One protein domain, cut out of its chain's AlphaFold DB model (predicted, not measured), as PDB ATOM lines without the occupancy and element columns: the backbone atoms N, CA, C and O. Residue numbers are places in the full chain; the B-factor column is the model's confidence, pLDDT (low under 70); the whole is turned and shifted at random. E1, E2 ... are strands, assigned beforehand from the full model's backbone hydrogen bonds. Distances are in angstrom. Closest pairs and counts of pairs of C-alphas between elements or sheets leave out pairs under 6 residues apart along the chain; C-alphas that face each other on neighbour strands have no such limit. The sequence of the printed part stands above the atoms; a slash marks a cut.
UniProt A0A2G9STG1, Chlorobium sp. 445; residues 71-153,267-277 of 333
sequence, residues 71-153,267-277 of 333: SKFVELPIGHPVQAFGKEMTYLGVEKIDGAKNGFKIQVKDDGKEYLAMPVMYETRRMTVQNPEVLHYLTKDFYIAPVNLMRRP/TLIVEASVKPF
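This is residues 71 to 153 and 267 to 277 of the 333 residues of a protein of Chlorobium sp. 445 (UniProt A0A2G9STG1). Two strongly twisted sheets lie partly face to face, a loosely formed sandwich in which the long strands E4 and E9 cross near the middle. The hairpin E6 and E7 extends the first sheet past one end of this crossing, and the chain passes into the other sheet from E7 to E8. The printed part has 94 residues, with no named helix and ten strands, E1 to E10 in order along the chain, and its class is all strand. One sheet, branched at E4, holds E2 to E7, its neighbour pairs antiparallel; the other has the order E1, E10, E9, E8, all antiparallel. It is compact, with a radius of gyration of the C-alphas of 13.1 A and spans of 38 by 30 by 23 A.

Find C-alpha 71 at (25.602, 13.814, 9.061), where E1, residues 71 to 77, begins and runs 19.0 A. Next come E2, residues 81 to 84, and E3, residues 87 to 97, 25.9 A long, which bends by 66 degrees at residue 93. E4, residues 101 to 110, measures 27.4 A, and E5 is residues 113 to 117. E5 runs on into E6, residues 120 to 123, at 15 degrees; E7, residues 128 to 131, runs on into E8, residues 133 to 136, at 23 degrees. E9, residues 140 to 151, starts at (13.119, 9.830, 9.432) and spans 32.4 A. E10, residues 267 to 276, spans 28.0 A and ends at (14.014, 13.514, 10.749).

In the branched sheet, look first at the meander E2, E3, E4, E5, each strand the antiparallel neighbour of the one before. N 82 and O 89 of the hairpin E2 and E3 are 2.8 A apart, within hydrogen-bond range. So are N 90 and O 107 of E3 and E4, 2.8 A, and N 108 and O 115 of E4 and E5, 2.8 A. E3 lies on one side of E4, E5 and E6 on the other side; N 121 and O 102 of E6 and E4 are within hydrogen-bond range at 2.9 A, and so are N 131 and O 120 of the hairpin E6 and E7 at 2.8 A. In the other sheet, compare N 74 and O 270, 2.8 A, for E1 and E10; N 143 and O 273, 2.8 A, for E10 and E9; and N 135 and O 142, 2.8 A, for the hairpin E8 and E9. Between the sheets, the closest C-alphas of E1 and E3 are Leu 76 and Tyr 91, 5.7 A, and those of E5 and E8 are Ala 117 and Glu 133, 5.9 A. E1 and E5 are apart.

The C-alphas farthest apart are those of Pro 153 and Phe 277, 42.4 A. Residues 154 to 266 are not printed, and C-alphas 153 and 267 are 11.6 A apart across the cut. The links that are printed whole are tight. The model's pLDDT is under 70 at residues 99 to 100 and 152 to 153.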
ATOM      1  N   SER A  71      24.799  14.339  10.166       87.44
ATOM      2  CA  SER A  71      25.602  13.814   9.061       87.44
ATOM      3  C   SER A  71      27.000  13.441   9.541       87.44
ATOM      4  O   SER A  71      27.597  14.155  10.351       87.44
ATOM      5  N   LYS A  72      27.515  12.306   9.060       83.38
ATOM      6  CA  LYS A  72      28.866  11.812   9.346       83.38
ATOM      7  C   LYS A  72      29.469  11.180   8.099       83.38
ATOM      8  O   LYS A  72      28.817  10.397   7.409       83.38
ATOM      9  N   PHE A  73      30.748  11.458   7.870       86.19
ATOM     10  CA  PHE A  73      31.545  10.683   6.926       86.19
ATOM     11  C   PHE A  73      31.873   9.324   7.545       86.19
ATOM     12  O   PHE A  73      32.336   9.248   8.683       86.19
ATOM     13  N   VAL A  74      31.611   8.260   6.796       91.69
ATOM     14  CA  VAL A  74      31.848   6.878   7.199       91.69
ATOM     15  C   VAL A  74      32.727   6.221   6.150       91.69
ATOM     16  O   VAL A  74      32.432   6.256   4.955       91.69
ATOM     17  N   GLU A  75      33.816   5.617   6.606       88.75
ATOM     18  CA  GLU A  75      34.690   4.807   5.771       88.75
ATOM     19  C   GLU A  75      34.165   3.375   5.754       88.75
ATOM     20  O   GLU A  75      34.023   2.749   6.801       88.75
ATOM     21  N   LEU A  76      33.875   2.860   4.563       94.31
ATOM     22  CA  LEU A  76      33.390   1.507   4.330       94.31
ATOM     23  C   LEU A  76      34.451   0.705   3.567       94.31
ATOM     24  O   LEU A  76      34.451   0.681   2.329       94.31
ATOM     25  N   PRO A  77      35.380   0.055   4.282       93.12
ATOM     26  CA  PRO A  77      36.206  -1.003   3.729       93.12
ATOM     27  C   PRO A  77      35.390  -2.055   2.977       93.12
ATOM     28  O   PRO A  77      34.348  -2.507   3.455       93.12
ATOM     29  N   ILE A  78      35.883  -2.489   1.819       93.12
ATOM     30  CA  ILE A  78      35.223  -3.551   1.061       93.12
ATOM     31  C   ILE A  78      35.127  -4.842   1.886       93.12
ATOM     32  O   ILE A  78      36.110  -5.305   2.459       93.12
ATOM     33  N   GLY A  79      33.923  -5.409   1.960       92.25
ATOM     34  CA  GLY A  79      33.632  -6.667   2.644       92.25
ATOM     35  C   GLY A  79      33.603  -6.611   4.173       92.25
ATOM     36  O   GLY A  79      33.293  -7.634   4.781       92.25
ATOM     37  N   HIS A  80      33.880  -5.464   4.807       93.44
ATOM     38  CA  HIS A  80      33.831  -5.352   6.268       93.44
ATOM     39  C   HIS A  80      32.621  -4.537   6.746       93.44
ATOM     40  O   HIS A  80      32.377  -3.443   6.228       93.44
ATOM     41  N   PRO A  81      31.883  -5.036   7.753       95.62
ATOM     42  CA  PRO A  81      30.779  -4.306   8.355       95.62
ATOM     43  C   PRO A  81      31.287  -3.144   9.216       95.62
ATOM     44  O   PRO A  81      32.211  -3.298  10.017       95.62
ATOM     45  N   VAL A  82      30.643  -1.987   9.080       95.62
ATOM     46  CA  VAL A  82      30.930  -0.766   9.840       95.62
ATOM     47  C   VAL A  82      29.643  -0.247  10.470       95.62
ATOM     48  O   VAL A  82      28.615  -0.135   9.807       95.62
ATOM     49  N   GLN A  83      29.699   0.084  11.760       95.94
ATOM     50  CA  GLN A  83      28.553   0.591  12.514       95.94
ATOM     51  C   GLN A  83      28.491   2.122  12.461       95.94
ATOM     52  O   GLN A  83      29.421   2.798  12.900       95.94
ATOM     53  N   ALA A  84      27.376   2.680  11.987       92.19
ATOM     54  CA  ALA A  84      27.082   4.110  12.084       92.19
ATOM     55  C   ALA A  84      25.570   4.356  12.175       92.19
ATOM     56  O   ALA A  84      24.778   3.627  11.589       92.19
ATOM     57  N   PHE A  85      25.148   5.387  12.917       91.00
ATOM     58  CA  PHE A  85      23.724   5.722  13.120       91.00
ATOM     59  C   PHE A  85      22.854   4.558  13.642       91.00
ATOM     60  O   PHE A  85      21.654   4.500  13.370       91.00
ATOM     61  N   GLY A  86      23.461   3.630  14.396       91.62
ATOM     62  CA  GLY A  86      22.798   2.415  14.885       91.62
ATOM     63  C   GLY A  86      22.531   1.363  13.804       91.62
ATOM     64  O   GLY A  86      21.726   0.470  14.035       91.62
ATOM     65  N   LYS A  87      23.169   1.482  12.633       94.75
ATOM     66  CA  LYS A  87      23.046   0.565  11.496       94.75
ATOM     67  C   LYS A  87      24.402  -0.021  11.136       94.75
ATOM     68  O   LYS A  87      25.412   0.685  11.150       94.75
ATOM     69  N   GLU A  88      24.393  -1.281  10.726       96.69
ATOM     70  CA  GLU A  88      25.573  -1.950  10.186       96.69
ATOM     71  C   GLU A  88      25.576  -1.803   8.663       96.69
ATOM     72  O   GLU A  88      24.632  -2.212   7.989       96.69
ATOM     73  N   MET A  89      26.630  -1.204   8.114       97.00
ATOM     74  CA  MET A  89      26.803  -0.977   6.683       97.00
ATOM     75  C   MET A  89      28.012  -1.750   6.168       97.00
ATOM     76  O   MET A  89      29.095  -1.653   6.738       97.00
ATOM     77  N   THR A  90      27.844  -2.487   5.073       97.06
ATOM     78  CA  THR A  90      28.918  -3.265   4.439       97.06
ATOM     79  C   THR A  90      29.023  -2.899   2.967       97.06
ATOM     80  O   THR A  90      28.070  -3.083   2.210       97.06
ATOM     81  N   TYR A  91      30.184  -2.400   2.540       96.75
ATOM     82  CA  TYR A  91      30.449  -2.123   1.131       96.75
ATOM     83  C   TYR A  91      30.785  -3.419   0.380       96.75
ATOM     84  O   TYR A  91      31.737  -4.118   0.718       96.75
ATOM     85  N   LEU A  92      30.000  -3.741  -0.649       95.44
ATOM     86  CA  LEU A  92      30.087  -4.986  -1.421       95.44
ATOM     87  C   LEU A  92      30.826  -4.832  -2.760       95.44
ATOM     88  O   LEU A  92      31.027  -5.822  -3.460       95.44
ATOM     89  N   GLY A  93      31.216  -3.611  -3.136       92.75
ATOM     90  CA  GLY A  93      31.940  -3.327  -4.377       92.75
ATOM     91  C   GLY A  93      31.195  -2.408  -5.351       92.75
ATOM     92  O   GLY A  93      30.068  -1.965  -5.108       92.75
ATOM     93  N   VAL A  94      31.863  -2.086  -6.462       91.69
ATOM     94  CA  VAL A  94      31.309  -1.262  -7.549       91.69
ATOM     95  C   VAL A  94      30.541  -2.126  -8.551       91.69
ATOM     96  O   VAL A  94      31.015  -3.177  -8.974       91.69
ATOM     97  N   GLU A  95      29.391  -1.638  -9.003       89.56
ATOM     98  CA  GLU A  95      28.643  -2.149 -10.147       89.56
ATOM     99  C   GLU A  95      28.471  -1.039 -11.186       89.56
ATOM    100  O   GLU A  95      28.116   0.093 -10.859       89.56
ATOM    101  N   LYS A  96      28.754  -1.343 -12.455       85.50
ATOM    102  CA  LYS A  96      28.533  -0.382 -13.538       85.50
ATOM    103  C   LYS A  96      27.055  -0.361 -13.897       85.50
ATOM    104  O   LYS A  96      26.500  -1.385 -14.279       85.50
ATOM    105  N   ILE A  97      26.463   0.821 -13.831       81.38
ATOM    106  CA  ILE A  97      25.099   1.093 -14.276       81.38
ATOM    107  C   ILE A  97      25.184   1.736 -15.667       81.38
ATOM    108  O   ILE A  97      26.144   2.464 -15.957       81.38
ATOM    109  N   ASP A  98      24.204   1.447 -16.527       74.69
ATOM    110  CA  ASP A  98      24.111   1.935 -17.909       74.69
ATOM    111  C   ASP A  98      24.598   3.386 -18.079       74.69
ATOM    112  O   ASP A  98      24.207   4.302 -17.347       74.69
ATOM    113  N   GLY A  99      25.473   3.601 -19.067       65.75
ATOM    114  CA  GLY A  99      26.047   4.919 -19.356       65.75
ATOM    115  C   GLY A  99      27.265   5.307 -18.508       65.75
ATOM    116  O   GLY A  99      27.477   6.493 -18.269       65.75
ATOM    117  N   ALA A 100      28.077   4.329 -18.085       63.81
ATOM    118  CA  ALA A 100      29.355   4.522 -17.379       63.81
ATOM    119  C   ALA A 100      29.250   5.123 -15.964       63.81
ATOM    120  O   ALA A 100      30.210   5.710 -15.461       63.81
ATOM    121  N   LYS A 101      28.106   4.952 -15.294       82.81
ATOM    122  CA  LYS A 101      27.927   5.391 -13.908       82.81
ATOM    123  C   LYS A 101      28.393   4.302 -12.943       82.81
ATOM    124  O   LYS A 101      28.059   3.133 -13.131       82.81
ATOM    125  N   ASN A 102      29.137   4.678 -11.906       87.19
ATOM    126  CA  ASN A 102      29.552   3.736 -10.869       87.19
ATOM    127  C   ASN A 102      28.491   3.714  -9.766       87.19
ATOM    128  O   ASN A 102      28.321   4.705  -9.055       87.19
ATOM    129  N   GLY A 103      27.772   2.600  -9.648       92.88
ATOM    130  CA  GLY A 103      26.936   2.278  -8.497       92.88
ATOM    131  C   GLY A 103      27.760   1.580  -7.422       92.88
ATOM    132  O   GLY A 103      28.588   0.724  -7.730       92.88
ATOM    133  N   PHE A 104      27.556   1.932  -6.159       95.25
ATOM    134  CA  PHE A 104      28.265   1.321  -5.036       95.25
ATOM    135  C   PHE A 104      27.296   0.474  -4.235       95.25
ATOM    136  O   PHE A 104      26.403   1.013  -3.594       95.25
ATOM    137  N   LYS A 105      27.461  -0.849  -4.256       96.69
ATOM    138  CA  LYS A 105      26.579  -1.744  -3.507       96.69
ATOM    139  C   LYS A 105      26.928  -1.696  -2.028       96.69
ATOM    140  O   LYS A 105      28.048  -2.030  -1.648       96.69
ATOM    141  N   ILE A 106      25.973  -1.293  -1.202       97.50
ATOM    142  CA  ILE A 106      26.114  -1.219   0.250       97.50
ATOM    143  C   ILE A 106      24.963  -2.007   0.868       97.50
ATOM    144  O   ILE A 106      23.797  -1.661   0.686       97.50
ATOM    145  N   GLN A 107      25.276  -3.071   1.601       97.69
ATOM    146  CA  GLN A 107      24.289  -3.749   2.435       97.69
ATOM    147  C   GLN A 107      24.117  -2.957   3.728       97.69
ATOM    148  O   GLN A 107      25.105  -2.623   4.377       97.69
ATOM    149  N   VAL A 108      22.876  -2.679   4.106       97.38
ATOM    150  CA  VAL A 108      22.515  -1.975   5.336       97.38
ATOM    151  C   VAL A 108      21.635  -2.891   6.176       97.38
ATOM    152  O   VAL A 108      20.566  -3.308   5.730       97.38
ATOM    153  N   LYS A 109      22.080  -3.195   7.392       96.25
ATOM    154  CA  LYS A 109      21.338  -3.962   8.393       96.25
ATOM    155  C   LYS A 109      20.824  -3.045   9.490       96.25
ATOM    156  O   LYS A 109      21.580  -2.267  10.071       96.25
ATOM    157  N   ASP A 110      19.533  -3.168   9.768       93.25
ATOM    158  CA  ASP A 110      18.798  -2.319  10.701       93.25
ATOM    159  C   ASP A 110      17.695  -3.140  11.379       93.25
ATOM    160  O   ASP A 110      16.767  -3.592  10.706       93.25
ATOM    161  N   ASP A 111      17.819  -3.392  12.686       85.88
ATOM    162  CA  ASP A 111      16.880  -4.210  13.477       85.88
ATOM    163  C   ASP A 111      16.465  -5.533  12.792       85.88
ATOM    164  O   ASP A 111      15.291  -5.899  12.715       85.88
ATOM    165  N   GLY A 112      17.448  -6.257  12.246       84.31
ATOM    166  CA  GLY A 112      17.246  -7.556  11.590       84.31
ATOM    167  C   GLY A 112      16.669  -7.490  10.172       84.31
ATOM    168  O   GLY A 112      16.497  -8.533   9.542       84.31
ATOM    169  N   LYS A 113      16.393  -6.293   9.642       91.12
ATOM    170  CA  LYS A 113      16.059  -6.090   8.228       91.12
ATOM    171  C   LYS A 113      17.310  -5.761   7.434       91.12
ATOM    172  O   LYS A 113      18.158  -4.992   7.883       91.12
ATOM    173  N   GLU A 114      17.384  -6.322   6.235       94.44
ATOM    174  CA  GLU A 114      18.450  -6.061   5.277       94.44
ATOM    175  C   GLU A 114      17.923  -5.227   4.112       94.44
ATOM    176  O   GLU A 114      16.904  -5.550   3.502       94.44
ATOM    177  N   TYR A 115      18.653  -4.163   3.799       94.56
ATOM    178  CA  TYR A 115      18.414  -3.286   2.664       94.56
ATOM    179  C   TYR A 115      19.671  -3.260   1.798       94.56
ATOM    180  O   TYR A 115      20.785  -3.191   2.315       94.56
ATOM    181  N   LEU A 116      19.502  -3.301   0.480       95.62
ATOM    182  CA  LEU A 116      20.599  -3.093  -0.458       95.62
ATOM    183  C   LEU A 116      20.497  -1.674  -1.009       95.62
ATOM    184  O   LEU A 116      19.570  -1.369  -1.755       95.62
ATOM    185  N   ALA A 117      21.443  -0.824  -0.632       95.88
ATOM    186  CA  ALA A 117      21.577   0.529  -1.141       95.88
ATOM    187  C   ALA A 117      22.559   0.556  -2.318       95.88
ATOM    188  O   ALA A 117      23.607  -0.094  -2.265       95.88
ATOM    189  N   MET A 118      22.238   1.320  -3.367       95.38
ATOM    190  CA  MET A 118      23.116   1.480  -4.529       95.38
ATOM    191  C   MET A 118      23.282   2.954  -4.930       95.38
ATOM    192  O   MET A 118      22.906   3.339  -6.041       95.38
ATOM    193  N   PRO A 119      23.883   3.790  -4.057       95.81
ATOM    194  CA  PRO A 119      24.228   5.156  -4.425       95.81
ATOM    195  C   PRO A 119      25.135   5.197  -5.655       95.81
ATOM    196  O   PRO A 119      25.930   4.285  -5.900       95.81
ATOM    197  N   VAL A 120      25.054   6.288  -6.415       94.12
ATOM    198  CA  VAL A 120      25.736   6.418  -7.707       94.12
ATOM    199  C   VAL A 120      26.644   7.640  -7.716       94.12
ATOM    200  O   VAL A 120      26.215   8.738  -7.375       94.12
ATOM    201  N   MET A 121      27.887   7.469  -8.166       89.81
ATOM    202  CA  MET A 121      28.821   8.572  -8.413       89.81
ATOM    203  C   MET A 121      29.338   8.496  -9.843       89.81
ATOM    204  O   MET A 121      29.742   7.432 -10.323       89.81
ATOM    205  N   TYR A 122      29.338   9.627 -10.536       87.56
ATOM    206  CA  TYR A 122      29.914   9.721 -11.871       87.56
ATOM    207  C   TYR A 122      30.506  11.100 -12.117       87.56
ATOM    208  O   TYR A 122      30.031  12.115 -11.606       87.56
ATOM    209  N   GLU A 123      31.556  11.132 -12.924       83.94
ATOM    210  CA  GLU A 123      32.206  12.373 -13.316       83.94
ATOM    211  C   GLU A 123      31.575  12.921 -14.594       83.94
ATOM    212  O   GLU A 123      31.284  12.200 -15.549       83.94
ATOM    213  N   THR A 124      31.362  14.230 -14.613       82.81
ATOM    214  CA  THR A 124      31.018  14.987 -15.816       82.81
ATOM    215  C   THR A 124      32.199  15.876 -16.196       82.81
ATOM    216  O   THR A 124      33.126  16.056 -15.412       82.81
ATOM    217  N   ARG A 125      32.157  16.525 -17.368       83.12
ATOM    218  CA  ARG A 125      33.235  17.434 -17.817       83.12
ATOM    219  C   ARG A 125      33.542  18.597 -16.857       83.12
ATOM    220  O   ARG A 125      34.553  19.261 -17.044       83.12
ATOM    221  N   ARG A 126      32.648  18.911 -15.913       84.94
ATOM    222  CA  ARG A 126      32.762  20.081 -15.024       84.94
ATOM    223  C   ARG A 126      32.724  19.740 -13.539       84.94
ATOM    224  O   ARG A 126      33.213  20.532 -12.745       84.94
ATOM    225  N   MET A 127      32.105  18.624 -13.160       84.25
ATOM    226  CA  MET A 127      31.873  18.284 -11.758       84.25
ATOM    227  C   MET A 127      31.654  16.787 -11.559       84.25
ATOM    228  O   MET A 127      31.146  16.098 -12.449       84.25
ATOM    229  N   THR A 128      31.955  16.315 -10.356       83.00
ATOM    230  CA  THR A 128      31.509  15.012  -9.867       83.00
ATOM    231  C   THR A 128      30.062  15.129  -9.410       83.00
ATOM    232  O   THR A 128      29.722  16.015  -8.629       83.00
ATOM    233  N   VAL A 129      29.202  14.252  -9.921       88.81
ATOM    234  CA  VAL A 129      27.806  14.147  -9.498       88.81
ATOM    235  C   VAL A 129      27.680  12.966  -8.550       88.81
ATOM    236  O   VAL A 129      28.131  11.860  -8.857       88.81
ATOM    237  N   GLN A 130      27.061  13.222  -7.403       90.06
ATOM    238  CA  GLN A 130      26.817  12.252  -6.344       90.06
ATOM    239  C   GLN A 130      25.308  12.134  -6.153       90.06
ATOM    240  O   GLN A 130      24.640  13.102  -5.794       90.06
ATOM    241  N   ASN A 131      24.778  10.946  -6.412       93.31
ATOM    242  CA  ASN A 131      23.379  10.623  -6.196       93.31
ATOM    243  C   ASN A 131      23.294   9.701  -4.975       93.31
ATOM    244  O   ASN A 131      23.757   8.556  -5.058       93.31
ATOM    245  N   PRO A 132      22.752  10.183  -3.847       95.44
ATOM    246  CA  PRO A 132      22.585   9.359  -2.664       95.44
ATOM    247  C   PRO A 132      21.492   8.312  -2.864       95.44
ATOM    248  O   PRO A 132      20.535   8.533  -3.605       95.44
ATOM    249  N   GLU A 133      21.609   7.214  -2.127       96.25
ATOM    250  CA  GLU A 133      20.480   6.321  -1.876       96.25
ATOM    251  C   GLU A 133      19.718   6.812  -0.640       96.25
ATOM    252  O   GLU A 133      20.339   7.259   0.331       96.25
ATOM    253  N   VAL A 134      18.387   6.717  -0.660       95.25
ATOM    254  CA  VAL A 134      17.526   7.138   0.453       95.25
ATOM    255  C   VAL A 134      16.700   5.960   0.949       95.25
ATOM    256  O   VAL A 134      15.883   5.405   0.218       95.25
ATOM    257  N   LEU A 135      16.882   5.601   2.218       94.06
ATOM    258  CA  LEU A 135      16.027   4.651   2.917       94.06
ATOM    259  C   LEU A 135      14.965   5.425   3.702       94.06
ATOM    260  O   LEU A 135      15.276   6.132   4.666       94.06
ATOM    261  N   HIS A 136      13.711   5.286   3.283       92.12
ATOM    262  CA  HIS A 136      12.577   5.966   3.901       92.12
ATOM    263  C   HIS A 136      12.046   5.192   5.111       92.12
ATOM    264  O   HIS A 136      11.708   4.010   5.008       92.12
ATOM    265  N   TYR A 137      11.896   5.877   6.245       90.06
ATOM    266  CA  TYR A 137      11.214   5.355   7.432       90.06
ATOM    267  C   TYR A 137      10.054   6.266   7.817       90.06
ATOM    268  O   TYR A 137       9.940   7.390   7.345       90.06
ATOM    269  N   LEU A 138       9.188   5.814   8.729       87.62
ATOM    270  CA  LEU A 138       8.003   6.578   9.132       87.62
ATOM    271  C   LEU A 138       8.334   7.934   9.785       87.62
ATOM    272  O   LEU A 138       7.590   8.899   9.622       87.62
ATOM    273  N   THR A 139       9.441   8.028  10.524       87.12
ATOM    274  CA  THR A 139       9.804   9.231  11.299       87.12
ATOM    275  C   THR A 139      11.030   9.974  10.766       87.12
ATOM    276  O   THR A 139      11.247  11.132  11.129       87.12
ATOM    277  N   LYS A 140      11.829   9.329   9.913       91.00
ATOM    278  CA  LYS A 140      13.119   9.830   9.432       91.00
ATOM    279  C   LYS A 140      13.481   9.196   8.098       91.00
ATOM    280  O   LYS A 140      13.082   8.069   7.840       91.00
ATOM    281  N   ASP A 141      14.321   9.872   7.337       93.88
ATOM    282  CA  ASP A 141      14.986   9.288   6.177       93.88
ATOM    283  C   ASP A 141      16.471   9.097   6.487       93.88
ATOM    284  O   ASP A 141      17.076   9.898   7.209       93.88
ATOM    285  N   PHE A 142      17.049   8.017   5.968       94.88
ATOM    286  CA  PHE A 142      18.476   7.732   6.057       94.88
ATOM    287  C   PHE A 142      19.096   7.816   4.666       94.88
ATOM    288  O   PHE A 142      18.730   7.059   3.771       94.88
ATOM    289  N   TYR A 143      20.021   8.749   4.495       95.38
ATOM    290  CA  TYR A 143      20.701   9.023   3.241       95.38
ATOM    291  C   TYR A 143      22.103   8.435   3.279       95.38
ATOM    292  O   TYR A 143      22.803   8.554   4.286       95.38
ATOM    293  N   ILE A 144      22.525   7.861   2.158       96.56
ATOM    294  CA  ILE A 144      23.880   7.353   1.958       96.56
ATOM    295  C   ILE A 144      24.403   7.963   0.662       96.56
ATOM    296  O   ILE A 144      24.031   7.524  -0.426       96.56
ATOM    297  N   ALA A 145      25.233   9.002   0.766       94.56
ATOM    298  CA  ALA A 145      25.819   9.678  -0.389       94.56
ATOM    299  C   ALA A 145      27.252   9.182  -0.641       94.56
ATOM    300  O   ALA A 145      28.051   9.164   0.295       94.56
ATOM    301  N   PRO A 146      27.620   8.797  -1.874       93.88
ATOM    302  CA  PRO A 146      28.983   8.390  -2.179       93.88
ATOM    303  C   PRO A 146      29.854   9.641  -2.317       93.88
ATOM    304  O   PRO A 146      29.561  10.509  -3.135       93.88
ATOM    305  N   VAL A 147      30.926   9.734  -1.534       88.19
ATOM    306  CA  VAL A 147      31.805  10.913  -1.526       88.19
ATOM    307  C   VAL A 147      33.054  10.644  -2.345       88.19
ATOM    308  O   VAL A 147      33.412  11.432  -3.220       88.19
ATOM    309  N   ASN A 148      33.728   9.530  -2.056       84.88
ATOM    310  CA  ASN A 148      34.969   9.153  -2.716       84.88
ATOM    311  C   ASN A 148      35.205   7.640  -2.617       84.88
ATOM    312  O   ASN A 148      34.810   7.016  -1.638       84.88
ATOM    313  N   LEU A 149      35.906   7.060  -3.592       88.00
ATOM    314  CA  LEU A 149      36.407   5.690  -3.519       88.00
ATOM    315  C   LEU A 149      37.930   5.724  -3.396       88.00
ATOM    316  O   LEU A 149      38.640   5.995  -4.365       88.00
ATOM    317  N   MET A 150      38.439   5.405  -2.209       82.19
ATOM    318  CA  MET A 150      39.866   5.211  -2.007       82.19
ATOM    319  C   MET A 150      40.245   3.807  -2.464       82.19
ATOM    320  O   MET A 150      39.878   2.813  -1.842       82.19
ATOM    321  N   ARG A 151      41.007   3.726  -3.554       81.81
ATOM    322  CA  ARG A 151      41.664   2.489  -3.979       81.81
ATOM    323  C   ARG A 151      43.094   2.520  -3.493       81.81
ATOM    324  O   ARG A 151      43.881   3.359  -3.936       81.81
ATOM    325  N   ARG A 152      43.431   1.623  -2.572       68.94
ATOM    326  CA  ARG A 152      44.827   1.441  -2.206       68.94
ATOM    327  C   ARG A 152      45.488   0.647  -3.333       68.94
ATOM    328  O   ARG A 152      44.911  -0.346  -3.776       68.94
ATOM    329  N   PRO A 153      46.674   1.058  -3.810       61.72
ATOM    330  CA  PRO A 153      47.450   0.207  -4.693       61.72
ATOM    331  C   PRO A 153      47.668  -1.130  -3.980       61.72
ATOM    332  O   PRO A 153      48.219  -1.163  -2.881       61.72
ATOM    333  N   THR A 267      38.227   1.242  -0.129       90.31
ATOM    334  CA  THR A 267      37.459   1.849   0.961       90.31
ATOM    335  C   THR A 267      36.576   2.937   0.368       90.31
ATOM    336  O   THR A 267      37.066   3.914  -0.201       90.31
ATOM    337  N   LEU A 268      35.264   2.746   0.462       92.75
ATOM    338  CA  LEU A 268      34.283   3.725   0.022       92.75
ATOM    339  C   LEU A 268      34.025   4.717   1.155       92.75
ATOM    340  O   LEU A 268      33.607   4.321   2.235       92.75
ATOM    341  N   ILE A 269      34.233   6.003   0.904       90.69
ATOM    342  CA  ILE A 269      33.819   7.062   1.820       90.69
ATOM    343  C   ILE A 269      32.405   7.469   1.442       90.69
ATOM    344  O   ILE A 269      32.162   7.912   0.314       90.69
ATOM    345  N   VAL A 270      31.490   7.339   2.395       93.56
ATOM    346  CA  VAL A 270      30.113   7.811   2.262       93.56
ATOM    347  C   VAL A 270      29.823   8.903   3.274       93.56
ATOM    348  O   VAL A 270      30.333   8.882   4.389       93.56
ATOM    349  N   GLU A 271      28.973   9.848   2.901       92.50
ATOM    350  CA  GLU A 271      28.300  10.720   3.852       92.50
ATOM    351  C   GLU A 271      26.967  10.056   4.211       92.50
ATOM    352  O   GLU A 271      26.038  10.001   3.401       92.50
ATOM    353  N   ALA A 272      26.901   9.491   5.414       93.81
ATOM    354  CA  ALA A 272      25.672   8.947   5.967       93.81
ATOM    355  C   ALA A 272      24.967  10.050   6.759       93.81
ATOM    356  O   ALA A 272      25.582  10.681   7.621       93.81
ATOM    357  N   SER A 273      23.683  10.283   6.485       93.56
ATOM    358  CA  SER A 273      22.914  11.288   7.218       93.56
ATOM    359  C   SER A 273      21.498  10.844   7.554       93.56
ATOM    360  O   SER A 273      20.842  10.125   6.801       93.56
ATOM    361  N   VAL A 274      21.021  11.275   8.717       94.25
ATOM    362  CA  VAL A 274      19.649  11.067   9.177       94.25
ATOM    363  C   VAL A 274      18.923  12.400   9.110       94.25
ATOM    364  O   VAL A 274      19.331  13.363   9.755       94.25
ATOM    365  N   LYS A 275      17.818  12.448   8.362       92.81
ATOM    366  CA  LYS A 275      16.948  13.625   8.274       92.81
ATOM    367  C   LYS A 275      15.581  13.309   8.878       92.81
ATOM    368  O   LYS A 275      14.758  12.646   8.238       92.81
ATOM    369  N   PRO A 276      15.307  13.740  10.119       90.81
ATOM    370  CA  PRO A 276      14.014  13.514  10.749       90.81
ATOM    371  C   PRO A 276      12.936  14.422  10.142       90.81
ATOM    372  O   PRO A 276      13.235  15.435   9.514       90.81
ATOM    373  N   PHE A 277      11.667  14.057  10.337       88.81
ATOM    374  CA  PHE A 277      10.485  14.868   9.989       88.81
ATOM    375  C   PHE A 277      10.306  15.242   8.509       88.81
ATOM    376  O   PHE A 277       9.366  15.965   8.178       88.81
TER     377      PHE A 277